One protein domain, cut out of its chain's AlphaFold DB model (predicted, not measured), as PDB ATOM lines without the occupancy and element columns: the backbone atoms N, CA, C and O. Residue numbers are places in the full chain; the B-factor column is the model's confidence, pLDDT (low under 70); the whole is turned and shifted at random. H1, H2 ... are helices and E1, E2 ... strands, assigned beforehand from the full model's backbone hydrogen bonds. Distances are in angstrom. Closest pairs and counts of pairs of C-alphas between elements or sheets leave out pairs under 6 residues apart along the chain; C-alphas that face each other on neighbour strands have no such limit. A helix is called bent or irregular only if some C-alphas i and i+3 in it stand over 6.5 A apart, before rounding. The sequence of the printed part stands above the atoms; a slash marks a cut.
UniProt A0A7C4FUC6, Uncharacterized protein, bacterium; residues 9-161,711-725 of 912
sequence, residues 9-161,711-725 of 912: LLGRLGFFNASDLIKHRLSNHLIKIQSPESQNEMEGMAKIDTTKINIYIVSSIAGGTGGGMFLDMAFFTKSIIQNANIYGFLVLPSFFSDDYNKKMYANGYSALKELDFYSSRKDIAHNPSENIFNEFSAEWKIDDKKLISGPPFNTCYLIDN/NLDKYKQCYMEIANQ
ATOM      1  N   LEU A   9     284.012 345.812 230.553       86.25
ATOM      2  CA  LEU A   9     282.935 346.805 230.590       86.25
ATOM      3  C   LEU A   9     283.369 348.183 230.086       86.25
ATOM      4  O   LEU A   9     282.585 348.856 229.428       86.25
ATOM      5  N   LEU A  10     284.616 348.594 230.338       88.38
ATOM      6  CA  LEU A  10     285.130 349.865 229.816       88.38
ATOM      7  C   LEU A  10     285.281 349.833 228.292       88.38
ATOM      8  O   LEU A  10     284.994 350.830 227.633       88.38
ATOM      9  N   GLY A  11     285.687 348.690 227.725       89.00
ATOM     10  CA  GLY A  11     285.695 348.491 226.274       89.00
ATOM     11  C   GLY A  11     284.292 348.626 225.689       89.00
ATOM     12  O   GLY A  11     284.078 349.391 224.749       89.00
ATOM     13  N   ARG A  12     283.315 347.957 226.309       89.19
ATOM     14  CA  ARG A  12     281.907 348.030 225.907       89.19
ATOM     15  C   ARG A  12     281.326 349.442 226.024       89.19
ATOM     16  O   ARG A  12     280.697 349.920 225.087       89.19
ATOM     17  N   LEU A  13     281.594 350.150 227.121       89.75
ATOM     18  CA  LEU A  13     281.193 351.550 227.297       89.75
ATOM     19  C   LEU A  13     281.783 352.446 226.198       89.75
ATOM     20  O   LEU A  13     281.081 353.280 225.628       89.75
ATOM     21  N   GLY A  14     283.059 352.230 225.857       91.12
ATOM     22  CA  GLY A  14     283.714 352.903 224.738       91.12
ATOM     23  C   GLY A  14     283.006 352.655 223.403       91.12
ATOM     24  O   GLY A  14     282.815 353.599 222.634       91.12
ATOM     25  N   PHE A  15     282.554 351.420 223.147       92.56
ATOM     26  CA  PHE A  15     281.747 351.091 221.965       92.56
ATOM     27  C   PHE A  15     280.427 351.860 221.938       92.56
ATOM     28  O   PHE A  15     280.085 352.432 220.909       92.56
ATOM     29  N   PHE A  16     279.703 351.912 223.059       91.69
ATOM     30  CA  PHE A  16     278.409 352.598 223.140       91.69
ATOM     31  C   PHE A  16     278.563 354.088 222.830       91.69
ATOM     32  O   PHE A  16     277.852 354.617 221.973       91.69
ATOM     33  N   ASN A  17     279.567 354.733 223.432       92.31
ATOM     34  CA  ASN A  17     279.893 356.134 223.171       92.31
ATOM     35  C   ASN A  17     280.280 356.395 221.700       92.31
ATOM     36  O   ASN A  17     279.996 357.462 221.163       92.31
ATOM     37  N   ALA A  18     280.924 355.432 221.036       93.06
ATOM     38  CA  ALA A  18     281.372 355.554 219.648       93.06
ATOM     39  C   ALA A  18     280.398 354.960 218.610       93.06
ATOM     40  O   ALA A  18     280.698 354.996 217.415       93.06
ATOM     41  N   SER A  19     279.253 354.416 219.029       92.62
ATOM     42  CA  SER A  19     278.365 353.604 218.181       92.62
ATOM     43  C   SER A  19     277.898 354.340 216.918       92.62
ATOM     44  O   SER A  19     277.903 353.765 215.827       92.62
ATOM     45  N   ASP A  20     277.599 355.636 217.021       92.31
ATOM     46  CA  ASP A  20     277.246 356.484 215.877       92.31
ATOM     47  C   ASP A  20     278.376 356.655 214.870       92.31
ATOM     48  O   ASP A  20     278.170 356.532 213.659       92.31
ATOM     49  N   LEU A  21     279.583 356.910 215.370       94.81
ATOM     50  CA  LEU A  21     280.761 357.050 214.527       94.81
ATOM     51  C   LEU A  21     281.060 355.731 213.805       94.81
ATOM     52  O   LEU A  21     281.372 355.740 212.614       94.81
ATOM     53  N   ILE A  22     280.927 354.603 214.508       93.25
ATOM     54  CA  ILE A  22     281.093 353.262 213.937       93.25
ATOM     55  C   ILE A  22     280.042 353.026 212.848       93.25
ATOM     56  O   ILE A  22     280.408 352.647 211.736       93.25
ATOM     57  N   LYS A  23     278.761 353.318 213.113       93.12
ATOM     58  CA  LYS A  23     277.676 353.186 212.127       93.12
ATOM     59  C   LYS A  23     277.943 354.014 210.878       93.12
ATOM     60  O   LYS A  23     277.798 353.503 209.768       93.12
ATOM     61  N   HIS A  24     278.339 355.273 211.054       94.75
ATOM     62  CA  HIS A  24     278.635 356.169 209.942       94.75
ATOM     63  C   HIS A  24     279.806 355.643 209.099       94.75
ATOM     64  O   HIS A  24     279.684 355.541 207.881       94.75
ATOM     65  N   ARG A  25     280.908 355.224 209.737       95.06
ATOM     66  CA  ARG A  25     282.066 354.652 209.030       95.06
ATOM     67  C   ARG A  25     281.722 353.356 208.298       95.06
ATOM     68  O   ARG A  25     282.077 353.231 207.131       95.06
ATOM     69  N   LEU A  26     281.011 352.429 208.943       91.38
ATOM     70  CA  LEU A  26     280.563 351.182 208.311       91.38
ATOM     71  C   LEU A  26     279.673 351.459 207.096       91.38
ATOM     72  O   LEU A  26     279.900 350.884 206.036       91.38
ATOM     73  N   SER A  27     278.715 352.379 207.226       91.69
ATOM     74  CA  SER A  27     277.801 352.737 206.133       91.69
ATOM     75  C   SER A  27     278.549 353.382 204.960       91.69
ATOM     76  O   SER A  27     278.324 353.009 203.814       91.69
ATOM     77  N   ASN A  28     279.490 354.293 205.230       93.00
ATOM     78  CA  ASN A  28     280.296 354.929 204.183       93.00
ATOM     79  C   ASN A  28     281.197 353.920 203.456       93.00
ATOM     80  O   ASN A  28     281.314 353.971 202.232       93.00
ATOM     81  N   HIS A  29     281.829 352.998 204.191       90.62
ATOM     82  CA  HIS A  29     282.629 351.940 203.578       90.62
ATOM     83  C   HIS A  29     281.769 350.991 202.747       90.62
ATOM     84  O   HIS A  29     282.185 350.640 201.647       90.62
ATOM     85  N   LEU A  30     280.572 350.639 203.223       89.12
ATOM     86  CA  LEU A  30     279.619 349.819 202.479       89.12
ATOM     87  C   LEU A  30     279.224 350.476 201.149       89.12
ATOM     88  O   LEU A  30     279.302 349.832 200.107       89.12
ATOM     89  N   ILE A  31     278.883 351.769 201.169       89.50
ATOM     90  CA  ILE A  31     278.568 352.534 199.951       89.50
ATOM     91  C   ILE A  31     279.753 352.517 198.983       89.50
ATOM     92  O   ILE A  31     279.562 352.309 197.789       89.50
ATOM     93  N   LYS A  32     280.978 352.697 199.493       89.19
ATOM     94  CA  LYS A  32     282.189 352.697 198.667       89.19
ATOM     95  C   LYS A  32     282.431 351.339 198.002       89.19
ATOM     96  O   LYS A  32     282.626 351.301 196.799       89.19
ATOM     97  N   ILE A  33     282.394 350.234 198.750       85.38
ATOM     98  CA  ILE A  33     282.661 348.899 198.177       85.38
ATOM     99  C   ILE A  33     281.557 348.433 197.219       85.38
ATOM    100  O   ILE A  33     281.813 347.603 196.354       85.38
ATOM    101  N   GLN A  34     280.336 348.951 197.371       84.75
ATOM    102  CA  GLN A  34     279.212 348.657 196.483       84.75
ATOM    103  C   GLN A  34     279.112 349.629 195.301       84.75
ATOM    104  O   GLN A  34     278.225 349.446 194.467       84.75
ATOM    105  N   SER A  35     279.976 350.645 195.211       87.50
ATOM    106  CA  SER A  35     279.874 351.657 194.163       87.50
ATOM    107  C   SER A  35     280.148 351.051 192.777       87.50
ATOM    108  O   SER A  35     280.961 350.126 192.665       87.50
ATOM    109  N   PRO A  36     279.499 351.549 191.708       84.00
ATOM    110  CA  PRO A  36     279.772 351.087 190.350       84.00
ATOM    111  C   PRO A  36     281.248 351.225 189.969       84.00
ATOM    112  O   PRO A  36     281.778 350.369 189.278       84.00
ATOM    113  N   GLU A  37     281.939 352.259 190.456       85.00
ATOM    114  CA  GLU A  37     283.367 352.468 190.202       85.00
ATOM    115  C   GLU A  37     284.212 351.332 190.782       85.00
ATOM    116  O   GLU A  37     285.026 350.763 190.064       85.00
ATOM    117  N   SER A  38     283.986 350.949 192.045       82.44
ATOM    118  CA  SER A  38     284.694 349.817 192.657       82.44
ATOM    119  C   SER A  38     284.340 348.478 192.006       82.44
ATOM    120  O   SER A  38     285.193 347.597 191.920       82.44
ATOM    121  N   GLN A  39     283.110 348.321 191.511       80.00
ATOM    122  CA  GLN A  39     282.728 347.138 190.735       80.00
ATOM    123  C   GLN A  39     283.459 347.095 189.386       80.00
ATOM    124  O   GLN A  39     284.028 346.062 189.045       80.00
ATOM    125  N   ASN A  40     283.514 348.223 188.675       81.25
ATOM    126  CA  ASN A  40     284.187 348.357 187.383       81.25
ATOM    127  C   ASN A  40     285.712 348.201 187.503       81.25
ATOM    128  O   ASN A  40     286.328 347.580 186.646       81.25
ATOM    129  N   GLU A  41     286.338 348.719 188.570       79.94
ATOM    130  CA  GLU A  41     287.781 348.538 188.836       79.94
ATOM    131  C   GLU A  41     288.168 347.059 188.964       79.94
ATOM    132  O   GLU A  41     289.268 346.650 188.590       79.94
ATOM    133  N   MET A  42     287.251 346.254 189.490       74.06
ATOM    134  CA  MET A  42     287.428 344.820 189.675       74.06
ATOM    135  C   MET A  42     286.939 344.004 188.466       74.06
ATOM    136  O   MET A  42     287.285 342.820 188.345       74.06
ATOM    137  N   GLU A  43     286.173 344.622 187.561       65.94
ATOM    138  CA  GLU A  43     285.653 344.018 186.339       65.94
ATOM    139  C   GLU A  43     286.824 343.684 185.396       65.94
ATOM    140  O   GLU A  43     287.540 344.547 184.896       65.94
ATOM    141  N   GLY A  44     287.087 342.384 185.218       63.22
ATOM    142  CA  GLY A  44     288.249 341.858 184.486       63.22
ATOM    143  C   GLY A  44     289.357 341.264 185.370       63.22
ATOM    144  O   GLY A  44     290.175 340.486 184.877       63.22
ATOM    145  N   MET A  45     289.361 341.542 186.680       64.81
ATOM    146  CA  MET A  45     290.289 340.922 187.642       64.81
ATOM    147  C   MET A  45     289.664 339.738 188.387       64.81
ATOM    148  O   MET A  45     290.318 338.700 188.540       64.81
ATOM    149  N   ALA A  46     288.412 339.887 188.827       64.56
ATOM    150  CA  ALA A  46     287.658 338.885 189.574       64.56
ATOM    151  C   ALA A  46     286.157 338.981 189.265       64.56
ATOM    152  O   ALA A  46     285.651 340.047 188.922       64.56
ATOM    153  N   LYS A  47     285.422 337.877 189.435       67.06
ATOM    154  CA  LYS A  47     283.959 337.920 189.464       67.06
ATOM    155  C   LYS A  47     283.526 338.376 190.857       67.06
ATOM    156  O   LYS A  47     283.865 337.726 191.840       67.06
ATOM    157  N   ILE A  48     282.800 339.487 190.948       70.62
ATOM    158  CA  ILE A  48     282.298 339.994 192.229       70.62
ATOM    159  C   ILE A  48     280.893 339.451 192.473       70.62
ATOM    160  O   ILE A  48     279.996 339.640 191.652       70.62
ATOM    161  N   ASP A  49     280.691 338.809 193.621       72.00
ATOM    162  CA  ASP A  49     279.356 338.546 194.152       72.00
ATOM    163  C   ASP A  49     278.884 339.764 194.957       72.00
ATOM    164  O   ASP A  49     279.374 340.030 196.053       72.00
ATOM    165  N   THR A  50     277.932 340.522 194.413       73.19
ATOM    166  CA  THR A  50     277.350 341.697 195.081       73.19
ATOM    167  C   THR A  50     276.222 341.334 196.050       73.19
ATOM    168  O   THR A  50     275.698 342.208 196.747       73.19
ATOM    169  N   THR A  51     275.835 340.053 196.132       77.25
ATOM    170  CA  THR A  51     274.696 339.603 196.945       77.25
ATOM    171  C   THR A  51     275.035 339.430 198.421       77.25
ATOM    172  O   THR A  51     274.131 339.471 199.259       77.25
ATOM    173  N   LYS A  52     276.319 339.291 198.772       83.12
ATOM    174  CA  LYS A  52     276.797 339.098 200.149       83.12
ATOM    175  C   LYS A  52     277.953 340.036 200.463       83.12
ATOM    176  O   LYS A  52     278.784 340.318 199.608       83.12
ATOM    177  N   ILE A  53     278.036 340.468 201.720       88.69
ATOM    178  CA  ILE A  53     279.157 341.270 202.218       88.69
ATOM    179  C   ILE A  53     279.918 340.453 203.256       88.69
ATOM    180  O   ILE A  53     279.403 340.188 204.340       88.69
ATOM    181  N   ASN A  54     281.146 340.053 202.926       90.38
ATOM    182  CA  ASN A  54     282.022 339.350 203.860       90.38
ATOM    183  C   ASN A  54     282.677 340.352 204.818       90.38
ATOM    184  O   ASN A  54     283.296 341.323 204.383       90.38
ATOM    185  N   ILE A  55     282.547 340.113 206.122       93.19
ATOM    186  CA  ILE A  55     283.056 340.998 207.173       93.19
ATOM    187  C   ILE A  55     283.929 340.185 208.113       93.19
ATOM    188  O   ILE A  55     283.474 339.220 208.715       93.19
ATOM    189  N   TYR A  56     285.181 340.600 208.259       95.44
ATOM    190  CA  TYR A  56     286.174 339.918 209.077       95.44
ATOM    191  C   TYR A  56     286.390 340.714 210.365       95.44
ATOM    192  O   TYR A  56     286.839 341.859 210.326       95.44
ATOM    193  N   ILE A  57     286.055 340.121 211.510       96.62
ATOM    194  CA  ILE A  57     286.266 340.704 212.837       96.62
ATOM    195  C   ILE A  57     287.397 339.933 213.510       96.62
ATOM    196  O   ILE A  57     287.222 338.791 213.931       96.62
ATOM    197  N   VAL A  58     288.558 340.573 213.620       96.38
ATOM    198  CA  VAL A  58     289.745 340.015 214.277       96.38
ATOM    199  C   VAL A  58     289.894 340.655 215.652       96.38
ATOM    200  O   VAL A  58     289.896 341.881 215.774       96.38
ATOM    201  N   SER A  59     289.974 339.840 216.703       95.19
ATOM    202  CA  SER A  59     290.055 340.325 218.082       95.19
ATOM    203  C   SER A  59     290.713 339.300 219.007       95.19
ATOM    204  O   SER A  59     290.816 338.120 218.693       95.19
ATOM    205  N   SER A  60     291.122 339.748 220.190       92.75
ATOM    206  CA  SER A  60     291.459 338.878 221.317       92.75
ATOM    207  C   SER A  60     290.353 338.944 222.363       92.75
ATOM    208  O   SER A  60     289.863 340.031 222.686       92.75
ATOM    209  N   ILE A  61     289.996 337.793 222.935       93.38
ATOM    210  CA  ILE A  61     289.035 337.716 224.047       93.38
ATOM    211  C   ILE A  61     289.693 337.934 225.422       93.38
ATOM    212  O   ILE A  61     289.004 338.043 226.431       93.38
ATOM    213  N   ALA A  62     291.024 338.038 225.469       88.19
ATOM    214  CA  ALA A  62     291.800 338.185 226.702       88.19
ATOM    215  C   ALA A  62     291.795 339.627 227.255       88.19
ATOM    216  O   ALA A  62     291.894 339.861 228.464       88.19
ATOM    217  N   GLY A  63     291.706 340.614 226.357       84.81
ATOM    218  CA  GLY A  63     291.799 342.040 226.679       84.81
ATOM    219  C   GLY A  63     290.461 342.701 227.032       84.81
ATOM    220  O   GLY A  63     289.389 342.179 226.745       84.81
ATOM    221  N   GLY A  64     290.523 343.907 227.609       85.19
ATOM    222  CA  GLY A  64     289.325 344.685 227.959       85.19
ATOM    223  C   GLY A  64     288.622 345.328 226.758       85.19
ATOM    224  O   GLY A  64     287.401 345.399 226.725       85.19
ATOM    225  N   THR A  65     289.373 345.767 225.745       89.56
ATOM    226  CA  THR A  65     288.796 346.408 224.548       89.56
ATOM    227  C   THR A  65     288.205 345.364 223.601       89.56
ATOM    228  O   THR A  65     286.993 345.302 223.438       89.56
ATOM    229  N   GLY A  66     289.041 344.483 223.039       88.62
ATOM    230  CA  GLY A  66     288.595 343.441 222.107       88.62
ATOM    231  C   GLY A  66     287.544 342.506 222.714       88.62
ATOM    232  O   GLY A  66     286.433 342.406 222.196       88.62
ATOM    233  N   GLY A  67     287.850 341.899 223.865       89.50
ATOM    234  CA  GLY A  67     286.942 340.991 224.572       89.50
ATOM    235  C   GLY A  67     285.693 341.664 225.151       89.50
ATOM    236  O   GLY A  67     284.725 340.978 225.478       89.50
ATOM    237  N   GLY A  68     285.687 342.995 225.280       90.12
ATOM    238  CA  GLY A  68     284.523 343.772 225.710       90.12
ATOM    239  C   GLY A  68     283.603 344.219 224.569       90.12
ATOM    240  O   GLY A  68     282.429 344.460 224.814       90.12
ATOM    241  N   MET A  69     284.117 344.332 223.338       93.12
ATOM    242  CA  MET A  69     283.392 344.935 222.205       93.12
ATOM    243  C   MET A  69     282.985 343.935 221.116       93.12
ATOM    244  O   MET A  69     282.100 344.243 220.325       93.12
ATOM    245  N   PHE A  70     283.634 342.770 221.022       95.50
ATOM    246  CA  PHE A  70     283.498 341.891 219.850       95.50
ATOM    247  C   PHE A  70     282.059 341.407 219.582       95.50
ATOM    248  O   PHE A  70     281.648 341.381 218.423       95.50
ATOM    249  N   LEU A  71     281.283 341.074 220.624       94.75
ATOM    250  CA  LEU A  71     279.879 340.666 220.474       94.75
ATOM    251  C   LEU A  71     279.003 341.829 220.015       94.75
ATOM    252  O   LEU A  71     278.256 341.676 219.050       94.75
ATOM    253  N   ASP A  72     279.121 342.994 220.663       94.81
ATOM    254  CA  ASP A  72     278.390 344.191 220.248       94.81
ATOM    255  C   ASP A  72     278.732 344.557 218.805       94.81
ATOM    256  O   ASP A  72     277.822 344.797 218.024       94.81
ATOM    257  N   MET A  73     280.007 344.513 218.405       95.56
ATOM    258  CA  MET A  73     280.422 344.791 217.030       95.56
ATOM    259  C   MET A  73     279.788 343.821 216.023       95.56
ATOM    260  O   MET A  73     279.288 344.261 214.984       95.56
ATOM    261  N   ALA A  74     279.775 342.518 216.319       95.94
ATOM    262  CA  ALA A  74     279.184 341.506 215.446       95.94
ATOM    263  C   ALA A  74     277.666 341.711 215.282       95.94
ATOM    264  O   ALA A  74     277.165 341.829 214.161       95.94
ATOM    265  N   PHE A  75     276.937 341.852 216.394       95.06
ATOM    266  CA  PHE A  75     275.492 342.089 216.366       95.06
ATOM    267  C   PHE A  75     275.127 343.454 215.772       95.06
ATOM    268  O   PHE A  75     274.172 343.551 215.002       95.06
ATOM    269  N   PHE A  76     275.902 344.500 216.060       94.62
ATOM    270  CA  PHE A  76     275.703 345.833 215.495       94.62
ATOM    271  C   PHE A  76     275.838 345.814 213.979       94.62
ATOM    272  O   PHE A  76     274.960 346.311 213.272       94.62
ATOM    273  N   THR A  77     276.883 345.158 213.476       93.88
ATOM    274  CA  THR A  77     277.108 344.976 212.042       93.88
ATOM    275  C   THR A  77     275.938 344.241 211.389       93.88
ATOM    276  O   THR A  77     275.400 344.723 210.395       93.88
ATOM    277  N   LYS A  78     275.476 343.140 211.994       91.75
ATOM    278  CA  LYS A  78     274.309 342.372 211.526       91.75
ATOM    279  C   LYS A  78     273.021 343.204 211.508       91.75
ATOM    280  O   LYS A  78     272.187 343.028 210.629       91.75
ATOM    281  N   SER A  79     272.866 344.136 212.453       90.81
ATOM    282  CA  SER A  79     271.708 345.041 212.505       90.81
ATOM    283  C   SER A  79     271.711 346.119 211.416       90.81
ATOM    284  O   SER A  79     270.656 346.655 211.085       90.81
ATOM    285  N   ILE A  80     272.887 346.453 210.876       90.50
ATOM    286  CA  ILE A  80     273.060 347.483 209.842       90.50
ATOM    287  C   ILE A  80     273.067 346.851 208.444       90.50
ATOM    288  O   ILE A  80     272.518 347.431 207.510       90.50
ATOM    289  N   ILE A  81     273.679 345.674 208.296       90.31
ATOM    290  CA  ILE A  81     273.966 345.034 207.010       90.31
ATOM    291  C   ILE A  81     273.241 343.684 206.955       90.31
ATOM    292  O   ILE A  81     273.714 342.687 207.498       90.31
ATOM    293  N   GLN A  82     272.083 343.648 206.290       82.06
ATOM    294  CA  GLN A  82     271.194 342.474 206.279       82.06
ATOM    295  C   GLN A  82     271.813 341.232 205.609       82.06
ATOM    296  O   GLN A  82     271.527 340.111 206.016       82.06
ATOM    297  N   ASN A  83     272.679 341.420 204.610       84.75
ATOM    298  CA  ASN A  83     273.383 340.357 203.881       84.75
ATOM    299  C   ASN A  83     274.843 340.172 204.346       84.75
ATOM    300  O   ASN A  83     275.694 339.719 203.574       84.75
ATOM    301  N   ALA A  84     275.145 340.549 205.593       88.94
ATOM    302  CA  ALA A  84     276.467 340.365 206.176       88.94
ATOM    303  C   ALA A  84     276.763 338.888 206.451       88.94
ATOM    304  O   ALA A  84     275.991 338.178 207.094       88.94
ATOM    305  N   ASN A  85     277.941 338.466 206.017       90.69
ATOM    306  CA  ASN A  85     278.542 337.190 206.341       90.69
ATOM    307  C   ASN A  85     279.763 337.461 207.227       90.69
ATOM    308  O   ASN A  85     280.800 337.928 206.751       90.69
ATOM    309  N   ILE A  86     279.595 337.274 208.535       94.75
ATOM    310  CA  ILE A  86     280.535 337.747 209.552       94.75
ATOM    311  C   ILE A  86     281.435 336.594 210.003       94.75
ATOM    312  O   ILE A  86     280.964 335.587 210.535       94.75
ATOM    313  N   TYR A  87     282.739 336.776 209.842       95.62
ATOM    314  CA  TYR A  87     283.784 335.845 210.244       95.62
ATOM    315  C   TYR A  87     284.521 336.376 211.471       95.62
ATOM    316  O   TYR A  87     285.100 337.463 211.431       95.62
ATOM    317  N   GLY A  88     284.501 335.620 212.566       97.19
ATOM    318  CA  GLY A  88     285.229 335.954 213.790       97.19
ATOM    319  C   GLY A  88     286.576 335.241 213.837       97.19
ATOM    320  O   GLY A  88     286.615 334.028 213.681       97.19
ATOM    321  N   PHE A  89     287.663 335.971 214.078       97.62
ATOM    322  CA  PHE A  89     288.992 335.420 214.360       97.62
ATOM    323  C   PHE A  89     289.364 335.836 215.780       97.62
ATOM    324  O   PHE A  89     289.757 336.982 216.012       97.62
ATOM    325  N   LEU A  90     289.152 334.930 216.734       97.31
ATOM    326  CA  LEU A  90     289.268 335.201 218.160       97.31
ATOM    327  C   LEU A  90     290.505 334.511 218.738       97.31
ATOM    328  O   LEU A  90     290.573 333.286 218.831       97.31
ATOM    329  N   VAL A  91     291.472 335.324 219.156       95.19
ATOM    330  CA  VAL A  91     292.703 334.860 219.805       95.19
ATOM    331  C   VAL A  91     292.462 334.662 221.306       95.19
ATOM    332  O   VAL A  91     291.931 335.554 221.981       95.19
ATOM    333  N   LEU A  92     292.850 333.493 221.821       94.38
ATOM    334  CA  LEU A  92     292.642 333.071 223.207       94.38
ATOM    335  C   LEU A  92     293.709 333.646 224.172       94.38
ATOM    336  O   LEU A  92     294.808 333.998 223.746       94.38
ATOM    337  N   PRO A  93     293.415 333.758 225.485       92.44
ATOM    338  CA  PRO A  93     294.339 334.272 226.503       92.44
ATOM    339  C   PRO A  93     295.700 333.581 226.589       92.44
ATOM    340  O   PRO A  93     296.706 334.274 226.752       92.44
ATOM    341  N   SER A  94     295.755 332.256 226.434       87.94
ATOM    342  CA  SER A  94     297.005 331.477 226.456       87.94
ATOM    343  C   SER A  94     297.998 331.908 225.379       87.94
ATOM    344  O   SER A  94     299.204 331.777 225.570       87.94
ATOM    345  N   PHE A  95     297.529 332.555 224.310       84.88
ATOM    346  CA  PHE A  95     298.393 333.203 223.327       84.88
ATOM    347  C   PHE A  95     299.332 334.263 223.912       84.88
ATOM    348  O   PHE A  95     300.469 334.400 223.466       84.88
ATOM    349  N   PHE A  96     298.877 335.002 224.926       86.19
ATOM    350  CA  PHE A  96     299.600 336.158 225.457       86.19
ATOM    351  C   PHE A  96     300.462 335.837 226.677       86.19
ATOM    352  O   PHE A  96     301.399 336.578 226.971       86.19
ATOM    353  N   SER A  97     300.128 334.795 227.439       84.38
ATOM    354  CA  SER A  97     300.862 334.439 228.654       84.38
ATOM    355  C   SER A  97     300.445 333.074 229.164       84.38
ATOM    356  O   SER A  97     299.266 332.893 229.402       84.38
ATOM    357  N   ASP A  98     301.381 332.210 229.550       81.88
ATOM    358  CA  ASP A  98     301.075 330.927 230.216       81.88
ATOM    359  C   ASP A  98     300.834 331.047 231.743       81.88
ATOM    360  O   ASP A  98     300.864 330.057 232.470       81.88
ATOM    361  N   ASP A  99     300.608 332.265 232.255       84.25
ATOM    362  CA  ASP A  99     300.393 332.536 233.686       84.25
ATOM    363  C   ASP A  99     298.897 332.662 233.989       84.25
ATOM    364  O   ASP A  99     298.294 333.731 233.842       84.25
ATOM    365  N   TYR A 100     298.318 331.546 234.427       79.25
ATOM    366  CA  TYR A 100     296.887 331.370 234.689       79.25
ATOM    367  C   TYR A 100     296.353 332.150 235.905       79.25
ATOM    368  O   TYR A 100     295.167 332.062 236.200       79.25
ATOM    369  N   ASN A 101     297.181 332.963 236.571       73.56
ATOM    370  CA  ASN A 101     296.748 333.853 237.658       73.56
ATOM    371  C   ASN A 101     296.328 335.248 237.160       73.56
ATOM    372  O   ASN A 101     295.924 336.118 237.935       73.56
ATOM    373  N   LYS A 102     296.458 335.512 235.857       81.44
ATOM    374  CA  LYS A 102     296.168 336.828 235.284       81.44
ATOM    375  C   LYS A 102     294.679 336.997 234.994       81.44
ATOM    376  O   LYS A 102     294.073 336.179 234.311       81.44
ATOM    377  N   LYS A 103     294.135 338.174 235.334       86.31
ATOM    378  CA  LYS A 103     292.749 338.608 235.032       86.31
ATOM    379  C   LYS A 103     292.298 338.379 233.579       86.31
ATOM    380  O   LYS A 103     291.107 338.242 233.316       86.31
ATOM    381  N   MET A 104     293.231 338.331 232.624       89.75
ATOM    382  CA  MET A 104     292.936 338.037 231.216       89.75
ATOM    383  C   MET A 104     292.252 336.675 231.004       89.75
ATOM    384  O   MET A 104     291.458 336.537 230.079       89.75
ATOM    385  N   TYR A 105     292.517 335.695 231.871       92.69
ATOM    386  CA  TYR A 105     291.909 334.369 231.813       92.69
ATOM    387  C   TYR A 105     290.450 334.394 232.268       92.69
ATOM    388  O   TYR A 105     289.588 333.882 231.562       92.69
ATOM    389  N   ALA A 106     290.148 335.105 233.359       90.81
ATOM    390  CA  ALA A 106     288.773 335.374 233.775       90.81
ATOM    391  C   ALA A 106     287.981 336.183 232.725       90.81
ATOM    392  O   ALA A 106     286.812 335.903 232.445       90.81
ATOM    393  N   ASN A 107     288.629 337.162 232.080       91.44
ATOM    394  CA  ASN A 107     288.047 337.894 230.953       91.44
ATOM    395  C   ASN A 107     287.746 336.973 229.764       91.44
ATOM    396  O   ASN A 107     286.649 337.031 229.218       91.44
ATOM    397  N   GLY A 108     288.704 336.126 229.379       94.00
ATOM    398  CA  GLY A 108     288.523 335.170 228.291       94.00
ATOM    399  C   GLY A 108     287.392 334.195 228.589       94.00
ATOM    400  O   GLY A 108     286.513 334.009 227.758       94.00
ATOM    401  N   TYR A 109     287.352 333.651 229.804       94.62
ATOM    402  CA  TYR A 109     286.298 332.743 230.239       94.62
ATOM    403  C   TYR A 109     284.907 333.387 230.191       94.62
ATOM    404  O   TYR A 109     283.984 332.836 229.599       94.62
ATOM    405  N   SER A 110     284.765 334.595 230.746       92.12
ATOM    406  CA  SER A 110     283.494 335.329 230.707       92.12
ATOM    407  C   SER A 110     283.062 335.684 229.276       92.12
ATOM    408  O   SER A 110     281.889 335.534 228.936       92.12
ATOM    409  N   ALA A 111     283.998 336.084 228.408       94.62
ATOM    410  CA  ALA A 111     283.721 336.338 226.995       94.62
ATOM    411  C   ALA A 111     283.263 335.072 226.254       94.62
ATOM    412  O   ALA A 111     282.343 335.136 225.440       94.62
ATOM    413  N   LEU A 112     283.877 333.924 226.557       96.44
ATOM    414  CA  LEU A 112     283.506 332.625 226.003       96.44
ATOM    415  C   LEU A 112     282.108 332.189 226.455       96.44
ATOM    416  O   LEU A 112     281.324 331.783 225.606       96.44
ATOM    417  N   LYS A 113     281.750 332.359 227.736       94.00
ATOM    418  CA  LYS A 113     280.384 332.093 228.231       94.00
ATOM    419  C   LYS A 113     279.324 332.905 227.483       94.00
ATOM    420  O   LYS A 113     278.289 332.376 227.081       94.00
ATOM    421  N   GLU A 114     279.576 334.197 227.276       93.81
ATOM    422  CA  GLU A 114     278.660 335.065 226.527       93.81
ATOM    423  C   GLU A 114     278.564 334.648 225.054       93.81
ATOM    424  O   GLU A 114     277.467 334.584 224.494       93.81
ATOM    425  N   LEU A 115     279.703 334.338 224.430       95.62
ATOM    426  CA  LEU A 115     279.770 333.869 223.049       95.62
ATOM    427  C   LEU A 115     279.012 332.549 222.856       95.62
ATOM    428  O   LEU A 115     278.272 332.433 221.880       95.62
ATOM    429  N   ASP A 116     279.170 331.589 223.768       93.56
ATOM    430  CA  ASP A 116     278.477 330.293 223.757       93.56
ATOM    431  C   ASP A 116     276.970 330.473 223.838       93.56
ATOM    432  O   ASP A 116     276.229 329.999 222.975       93.56
ATOM    433  N   PHE A 117     276.519 331.277 224.802       91.44
ATOM    434  CA  PHE A 117     275.106 331.574 224.980       91.44
ATOM    435  C   PHE A 117     274.487 332.156 223.704       91.44
ATOM    436  O   PHE A 117     273.477 331.651 223.221       91.44
ATOM    437  N   TYR A 118     275.091 333.189 223.108       92.38
ATOM    438  CA  TYR A 118     274.539 333.814 221.899       92.38
ATOM    439  C   TYR A 118     274.737 332.985 220.619       92.38
ATOM    440  O   TYR A 118     274.096 333.271 219.605       92.38
ATOM    441  N   SER A 119     275.595 331.962 220.654       91.00
ATOM    442  CA  SER A 119     275.777 331.001 219.558       91.00
ATOM    443  C   SER A 119     274.870 329.771 219.688       91.00
ATOM    444  O   SER A 119     274.643 329.081 218.694       91.00
ATOM    445  N   SER A 120     274.323 329.527 220.882       84.38
ATOM    446  CA  SER A 120     273.490 328.366 221.196       84.38
ATOM    447  C   SER A 120     272.098 328.433 220.569       84.38
ATOM    448  O   SER A 120     271.477 329.498 220.445       84.38
ATOM    449  N   ARG A 121     271.594 327.255 220.194       77.94
ATOM    450  CA  ARG A 121     270.229 327.048 219.700       77.94
ATOM    451  C   ARG A 121     269.259 326.873 220.875       77.94
ATOM    452  O   ARG A 121     269.651 326.395 221.929       77.94
ATOM    453  N   LYS A 122     268.000 327.276 220.683       69.00
ATOM    454  CA  LYS A 122     266.938 327.281 221.711       69.00
ATOM    455  C   LYS A 122     266.034 326.042 221.746       69.00
ATOM    456  O   LYS A 122     265.262 325.946 222.688       69.00
ATOM    457  N   ASP A 123     266.094 325.200 220.709       61.19
ATOM    458  CA  ASP A 123     265.223 324.041 220.433       61.19
ATOM    459  C   ASP A 123     263.684 324.275 220.489       61.19
ATOM    460  O   ASP A 123     263.135 325.041 221.274       61.19
ATOM    461  N   ILE A 124     262.962 323.690 219.521       56.38
ATOM    462  CA  ILE A 124     261.579 324.062 219.166       56.38
ATOM    463  C   ILE A 124     260.585 323.270 220.015       56.38
ATOM    464  O   ILE A 124     260.407 322.071 219.814       56.38
ATOM    465  N   ALA A 125     259.840 323.974 220.865       38.44
ATOM    466  CA  ALA A 125     258.537 323.525 221.331       38.44
ATOM    467  C   ALA A 125     257.451 324.471 220.778       38.44
ATOM    468  O   ALA A 125     257.335 325.623 221.184       38.44
ATOM    469  N   HIS A 126     256.652 323.930 219.853       42.88
ATOM    470  CA  HIS A 126     255.332 324.386 219.381       42.88
ATOM    471  C   HIS A 126     255.194 325.513 218.339       42.88
ATOM    472  O   HIS A 126     254.096 325.632 217.804       42.88
ATOM    473  N   ASN A 127     256.236 326.255 217.943       40.88
ATOM    474  CA  ASN A 127     256.134 327.161 216.782       40.88
ATOM    475  C   ASN A 127     257.400 327.130 215.897       40.88
ATOM    476  O   ASN A 127     258.456 327.580 216.337       40.88
ATOM    477  N   PRO A 128     257.320 326.636 214.641       42.94
ATOM    478  CA  PRO A 128     258.437 326.635 213.686       42.94
ATOM    479  C   PRO A 128     258.821 328.028 213.165       42.94
ATOM    480  O   PRO A 128     259.794 328.166 212.426       42.94
ATOM    481  N   SER A 129     258.056 329.058 213.511       49.38
ATOM    482  CA  SER A 129     258.250 330.432 213.069       49.38
ATOM    483  C   SER A 129     258.678 331.289 214.260       49.38
ATOM    484  O   SER A 129     257.834 331.698 215.047       49.38
ATOM    485  N   GLU A 130     259.984 331.520 214.435       54.62
ATOM    486  CA  GLU A 130     260.541 332.868 214.210       54.62
ATOM    487  C   GLU A 130     262.019 333.031 214.611       54.62
ATOM    488  O   GLU A 130     262.697 333.724 213.872       54.62
ATOM    489  N   ASN A 131     262.602 332.364 215.623       59.09
ATOM    490  CA  ASN A 131     264.060 332.469 215.889       59.09
ATOM    491  C   ASN A 131     264.655 331.240 216.617       59.09
ATOM    492  O   ASN A 131     264.376 331.004 217.791       59.09
ATOM    493  N   ILE A 132     265.539 330.484 215.944       70.62
ATOM    494  CA  ILE A 132     266.176 329.248 216.465       70.62
ATOM    495  C   ILE A 132     267.287 329.541 217.498       70.62
ATOM    496  O   ILE A 132     267.692 328.644 218.234       70.62
ATOM    497  N   PHE A 133     267.784 330.779 217.573       80.25
ATOM    498  CA  PHE A 133     268.930 331.167 218.404       80.25
ATOM    499  C   PHE A 133     268.555 332.142 219.523       80.25
ATOM    500  O   PHE A 133     267.484 332.764 219.534       80.25
ATOM    501  N   ASN A 134     269.473 332.302 220.477       83.19
ATOM    502  CA  ASN A 134     269.380 333.349 221.486       83.19
ATOM    503  C   ASN A 134     269.402 334.749 220.864       83.19
ATOM    504  O   ASN A 134     270.149 335.034 219.929       83.19
ATOM    505  N   GLU A 135     268.537 335.617 221.388       87.88
ATOM    506  CA  GLU A 135     268.419 336.998 220.931       87.88
ATOM    507  C   GLU A 135     269.339 337.887 221.760       87.88
ATOM    508  O   GLU A 135     269.374 337.829 222.995       87.88
ATOM    509  N   PHE A 136     270.081 338.733 221.060       88.94
ATOM    510  CA  PHE A 136     270.872 339.791 221.645       88.94
ATOM    511  C   PHE A 136     269.999 341.040 221.778       88.94
ATOM    512  O   PHE A 136     269.607 341.640 220.778       88.94
ATOM    513  N   SER A 137     269.672 341.403 223.020       88.19
ATOM    514  CA  SER A 137     268.992 342.660 223.333       88.19
ATOM    515  C   SER A 137     270.025 343.774 223.386       88.19
ATOM    516  O   SER A 137     270.785 343.869 224.350       88.19
ATOM    517  N   ALA A 138     270.041 344.605 222.352       85.19
ATOM    518  CA  ALA A 138     270.936 345.737 222.226       85.19
ATOM    519  C   ALA A 138     270.186 347.053 222.414       85.19
ATOM    520  O   ALA A 138     269.134 347.257 221.819       85.19
ATOM    521  N   GLU A 139     270.770 347.964 223.181       88.56
ATOM    522  CA  GLU A 139     270.327 349.354 223.296       88.56
ATOM    523  C   GLU A 139     271.576 350.244 223.292       88.56
ATOM    524  O   GLU A 139     272.009 350.776 224.309       88.56
ATOM    525  N   TRP A 140     272.246 350.315 222.136       89.75
ATOM    526  CA  TRP A 140     273.472 351.116 221.983       89.75
ATOM    527  C   TRP A 140     273.204 352.624 222.043       89.75
ATOM    528  O   TRP A 140     274.121 353.407 222.287       89.75
ATOM    529  N   LYS A 141     271.946 353.016 221.825       85.50
ATOM    530  CA  LYS A 141     271.406 354.353 222.043       85.50
ATOM    531  C   LYS A 141     270.184 354.263 222.930       85.50
ATOM    532  O   LYS A 141     269.386 353.349 222.752       85.50
ATOM    533  N   ILE A 142     270.038 355.263 223.793       83.69
ATOM    534  CA  ILE A 142     268.850 355.460 224.623       83.69
ATOM    535  C   ILE A 142     267.608 355.393 223.722       83.69
ATOM    536  O   ILE A 142     267.564 356.067 222.690       83.69
ATOM    537  N   ASP A 143     266.653 354.546 224.108       84.38
ATOM    538  CA  ASP A 143     265.367 354.317 223.440       84.38
ATOM    539  C   ASP A 143     265.430 353.625 222.053       84.38
ATOM    540  O   ASP A 143     264.401 353.487 221.391       84.38
ATOM    541  N   ASP A 144     266.591 353.119 221.603       85.00
ATOM    542  CA  ASP A 144     266.742 352.332 220.354       85.00
ATOM    543  C   ASP A 144     266.980 350.843 220.654       85.00
ATOM    544  O   ASP A 144     268.008 350.255 220.295       85.00
ATOM    545  N   LYS A 145     266.032 350.223 221.363       88.06
ATOM    546  CA  LYS A 145     266.123 348.808 221.733       88.06
ATOM    547  C   LYS A 145     265.886 347.900 220.522       88.06
ATOM    548  O   LYS A 145     264.831 347.938 219.893       88.06
ATOM    549  N   LYS A 146     266.844 347.015 220.244       87.44
ATOM    550  CA  LYS A 146     266.802 346.021 219.161       87.44
ATOM    551  C   LYS A 146     266.986 344.614 219.701       87.44
ATOM    552  O   LYS A 146     267.828 344.376 220.563       87.44
ATOM    553  N   LEU A 147     266.229 343.677 219.140       89.75
ATOM    554  CA  LEU A 147     266.421 342.244 219.334       89.75
ATOM    555  C   LEU A 147     267.021 341.669 218.057       89.75
ATOM    556  O   LEU A 147     266.426 341.771 216.986       89.75
ATOM    557  N   ILE A 148     268.226 341.114 218.160       90.81
ATOM    558  CA  ILE A 148     268.959 340.583 217.009       90.81
ATOM    559  C   ILE A 148     269.252 339.112 217.278       90.81
ATOM    560  O   ILE A 148     269.926 338.778 218.251       90.81
ATOM    561  N   SER A 149     268.750 338.221 216.423       88.56
ATOM    562  CA  SER A 149     268.995 336.784 216.573       88.56
ATOM    563  C   SER A 149     270.467 336.438 216.331       88.56
ATOM    564  O   SER A 149     271.091 336.932 215.384       88.56
ATOM    565  N   GLY A 150     271.006 335.533 217.150       88.25
ATOM    566  CA  GLY A 150     272.284 334.862 216.914       88.25
ATOM    567  C   GLY A 150     272.302 333.979 215.649       88.25
ATOM    568  O   GLY A 150     271.315 333.937 214.903       88.25
ATOM    569  N   PRO A 151     273.432 333.299 215.373       92.00
ATOM    570  CA  PRO A 151     274.722 333.469 216.052       92.00
ATOM    571  C   PRO A 151     275.373 334.830 215.708       92.00
ATOM    572  O   PRO A 151     274.973 335.459 214.716       92.00
ATOM    573  N   PRO A 152     276.351 335.302 216.512       94.00
ATOM    574  CA  PRO A 152     277.097 336.533 216.224       94.00
ATOM    575  C   PRO A 152     277.978 336.407 214.972       94.00
ATOM    576  O   PRO A 152     278.094 337.358 214.205       94.00
ATOM    577  N   PHE A 153     278.560 335.227 214.746       95.00
ATOM    578  CA  PHE A 153     279.436 334.934 213.613       95.00
ATOM    579  C   PHE A 153     278.875 333.766 212.798       95.00
ATOM    580  O   PHE A 153     278.389 332.787 213.366       95.00
ATOM    581  N   ASN A 154     278.978 333.848 211.472       92.12
ATOM    582  CA  ASN A 154     278.686 332.735 210.567       92.12
ATOM    583  C   ASN A 154     279.727 331.617 210.733       92.12
ATOM    584  O   ASN A 154     279.373 330.439 210.771       92.12
ATOM    585  N   THR A 155     280.996 331.996 210.902       93.62
ATOM    586  CA  THR A 155     282.093 331.103 211.303       93.62
ATOM    587  C   THR A 155     282.944 331.817 212.345       93.62
ATOM    588  O   THR A 155     283.337 332.968 212.143       93.62
ATOM    589  N   CYS A 156     283.217 331.148 213.464       96.94
ATOM    590  CA  CYS A 156     284.024 331.685 214.554       96.94
ATOM    591  C   CYS A 156     285.279 330.830 214.733       96.94
ATOM    592  O   CYS A 156     285.207 329.717 215.252       96.94
ATOM    593  N   TYR A 157     286.423 331.359 214.313       97.25
ATOM    594  CA  TYR A 157     287.724 330.742 214.493       97.25
ATOM    595  C   TYR A 157     288.289 331.075 215.872       97.25
ATOM    596  O   TYR A 157     288.421 332.247 216.225       97.25
ATOM    597  N   LEU A 158     288.637 330.042 216.634       96.94
ATOM    598  CA  LEU A 158     289.365 330.135 217.892       96.94
ATOM    599  C   LEU A 158     290.825 329.760 217.645       96.94
ATOM    600  O   LEU A 158     291.119 328.733 217.024       96.94
ATOM    601  N   ILE A 159     291.723 330.626 218.107       94.62
ATOM    602  CA  ILE A 159     293.159 330.531 217.848       94.62
ATOM    603  C   ILE A 159     293.902 330.633 219.174       94.62
ATOM    604  O   ILE A 159     293.793 331.630 219.890       94.62
ATOM    605  N   ASP A 160     294.649 329.589 219.490       91.06
ATOM    606  CA  ASP A 160     295.430 329.418 220.705       91.06
ATOM    607  C   ASP A 160     296.943 329.444 220.411       91.06
ATOM    608  O   ASP A 160     297.367 329.497 219.257       91.06
ATOM    609  N   ASN A 161     297.779 329.392 221.452       86.31
ATOM    610  CA  ASN A 161     299.235 329.281 221.309       86.31
ATOM    611  C   ASN A 161     299.710 327.900 220.865       86.31
ATOM    612  O   ASN A 161     300.864 327.780 220.461       86.31
ATOM    613  N   ASN A 711     293.300 323.838 228.855       90.81
ATOM    614  CA  ASN A 711     293.374 324.525 230.154       90.81
ATOM    615  C   ASN A 711     292.139 325.372 230.540       90.81
ATOM    616  O   ASN A 711     292.235 326.192 231.453       90.81
ATOM    617  N   LEU A 712     290.984 325.196 229.891       93.19
ATOM    618  CA  LEU A 712     289.741 325.902 230.226       93.19
ATOM    619  C   LEU A 712     289.303 325.732 231.699       93.19
ATOM    620  O   LEU A 712     288.698 326.634 232.276       93.19
ATOM    621  N   ASP A 713     289.673 324.631 232.349       91.38
ATOM    622  CA  ASP A 713     289.530 324.410 233.793       91.38
ATOM    623  C   ASP A 713     290.259 325.481 234.630       91.38
ATOM    624  O   ASP A 713     289.690 326.039 235.570       91.38
ATOM    625  N   LYS A 714     291.475 325.870 234.228       92.69
ATOM    626  CA  LYS A 714     292.236 326.953 234.875       92.69
ATOM    627  C   LYS A 714     291.625 328.325 234.603       92.69
ATOM    628  O   LYS A 714     291.656 329.202 235.465       92.69
ATOM    629  N   TYR A 715     291.036 328.515 233.420       93.81
ATOM    630  CA  TYR A 715     290.296 329.736 233.099       93.81
ATOM    631  C   TYR A 715     289.093 329.896 234.034       93.81
ATOM    632  O   TYR A 715     288.887 330.980 234.583       93.81
ATOM    633  N   LYS A 716     288.337 328.805 234.242       92.06
ATOM    634  CA  LYS A 716     287.214 328.749 235.185       92.06
ATOM    635  C   LYS A 716     287.678 329.081 236.598       92.06
ATOM    636  O   LYS A 716     287.060 329.922 237.243       92.06
ATOM    637  N   GLN A 717     288.776 328.481 237.062       90.50
ATOM    638  CA  GLN A 717     289.318 328.757 238.394       90.50
ATOM    639  C   GLN A 717     289.611 330.255 238.587       90.50
ATOM    640  O   GLN A 717     289.097 330.859 239.526       90.50
ATOM    641  N   CYS A 718     290.345 330.874 237.656       89.88
ATOM    642  CA  CYS A 718     290.649 332.306 237.712       89.88
ATOM    643  C   CYS A 718     289.376 333.174 237.673       89.88
ATOM    644  O   CYS A 718     289.266 334.164 238.397       89.88
ATOM    645  N   TYR A 719     288.387 332.798 236.852       90.50
ATOM    646  CA  TYR A 719     287.085 333.465 236.819       90.50
ATOM    647  C   TYR A 719     286.377 333.416 238.178       90.50
ATOM    648  O   TYR A 719     285.949 334.460 238.665       90.50
ATOM    649  N   MET A 720     286.301 332.242 238.813       87.56
ATOM    650  CA  MET A 720     285.629 332.067 240.107       87.56
ATOM    651  C   MET A 720     286.349 332.818 241.233       87.56
ATOM    652  O   MET A 720     285.702 333.478 242.045       87.56
ATOM    653  N   GLU A 721     287.684 332.770 241.264       86.31
ATOM    654  CA  GLU A 721     288.495 333.477 242.263       86.31
ATOM    655  C   GLU A 721     288.266 334.989 242.232       86.31
ATOM    656  O   GLU A 721     288.167 335.614 243.287       86.31
ATOM    657  N   ILE A 722     288.161 335.577 241.037       84.62
ATOM    658  CA  ILE A 722     287.959 337.020 240.883       84.62
ATOM    659  C   ILE A 722     286.481 337.391 241.077       84.62
ATOM    660  O   ILE A 722     286.199 338.388 241.739       84.62
ATOM    661  N   ALA A 723     285.540 336.587 240.567       81.06
ATOM    662  CA  ALA A 723     284.104 336.838 240.713       81.06
ATOM    663  C   ALA A 723     283.662 336.886 242.188       81.06
ATOM    664  O   ALA A 723     282.822 337.706 242.547       81.06
ATOM    665  N   ASN A 724     284.283 336.077 243.051       72.94
ATOM    666  CA  ASN A 724     284.001 336.045 244.489       72.94
ATOM    667  C   ASN A 724     284.525 337.270 245.271       72.94
ATOM    668  O   ASN A 724     284.250 337.389 246.461       72.94
ATOM    669  N   GLN A 725     285.291 338.174 244.646       72.44
ATOM    670  CA  GLN A 725     285.897 339.336 245.315       72.44
ATOM    671  C   GLN A 725     285.030 340.616 245.252       72.44
ATOM    672  O   GLN A 725     285.561 341.711 245.428       72.44
TER     673      GLN A 725
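AT A GLANCE: This is residues 9 to 161 and 711 to 725 of the 912 residues of an uncharacterized protein of bacterium (UniProt A0A7C4FUC6). H3 sits in the middle, covering one face of a small parallel sheet of E1, E2 and E5, with arm H1a, helix H4 and the hairpin E3 and E4 packed round it. H5 crosses H4 near its first half, while H1b leads away to H2, and residues 41 to 46 stick out beyond. The printed part has 168 residues, with five named helices and five named strands in the order H1 H2 E1 H3 E2 H4 E3 E4 E5 H5; the class is mixed, helices and strands. The sheet's order is E1, E2, E5, and E3 and E4 are antiparallel. The whole is only just compact, close to loose, with a radius of gyration of the C-alphas of 18.3 A and spans of 56 by 44 by 30 A.

IN THESE COORDINATES: Find C-alpha 53 at (279.157, 341.270, 202.218); from there E1, residues 53 to 60, runs 22.8 A. E2 is residues 84 to 91, 21.9 A, and E5 is residues 155 to 159. H3, residues 66 to 80, spans 20.2 A and is irregular: C-alphas 68 and 71 are 7.7 A apart. H1, residues 9 to 33, was assigned as one helix by its hydrogen bonds but is bent, with C-alphas 17 and 20 7.8 A apart; its arms are H1a, residues 9 to 17, with C-alpha 9 at (282.935, 346.805, 230.590), and H1b, residues 20 to 33, 20.0 A. H2 is residues 36 to 42, H4 residues 103 to 119, 24.2 A, E3 residues 135 to 138, and E4 residues 146 to 149. H5, residues 712 to 723, ends at (284.104, 336.838, 240.713).

HOW THE PARTS SIT: Look first at E1 and E2, parallel, with N 57 and O 87 2.8 A apart; E5 is parallel to E2, with N 157 and O 88 at 2.7 A. E1, H3 and E2 form a strand-helix-strand unit, two parallel strands joined through a helix, with a right-handed crossover. H3 on one face makes two layers, a helix over a sheet, at a height over the sheet of 9.2 A. H1a touches H3, Gly 11 to Gly 68 being the closest C-alphas at 4.9 A. H4 touches H3 at a shallow tilt of 24 degrees, closest at the C-alphas of Gly 67 and Ala 111, 6.2 A. H5 touches H4 about perpendicular, at 73 degrees, closest at the C-alphas of Ala 106 and Tyr 719, 4.0 A. In the hairpin of E3 and E4, N 136 and O 148 are 2.8 A apart; its closest C-alphas to H3 are Ile 148 and Phe 75, 6.7 A. H2 is close to but not clearly touching H1b. Every O i to N i+4 pair is within hydrogen-bond range in H1a, H1b, H2, H4 and H5; in H3, 9 of 11 are.

THE WHOLE: The C-alphas of Gly 44 and Gln 725, the two farthest apart, are 60.9 A from each other. Residues 162 to 710 are not printed, and C-alphas 161 and 711 are 11.6 A apart across the cut. The links E2 to H4 and H4 to E3 are long. Confidence is under 70 at residues 43 to 47 and 122 to 131.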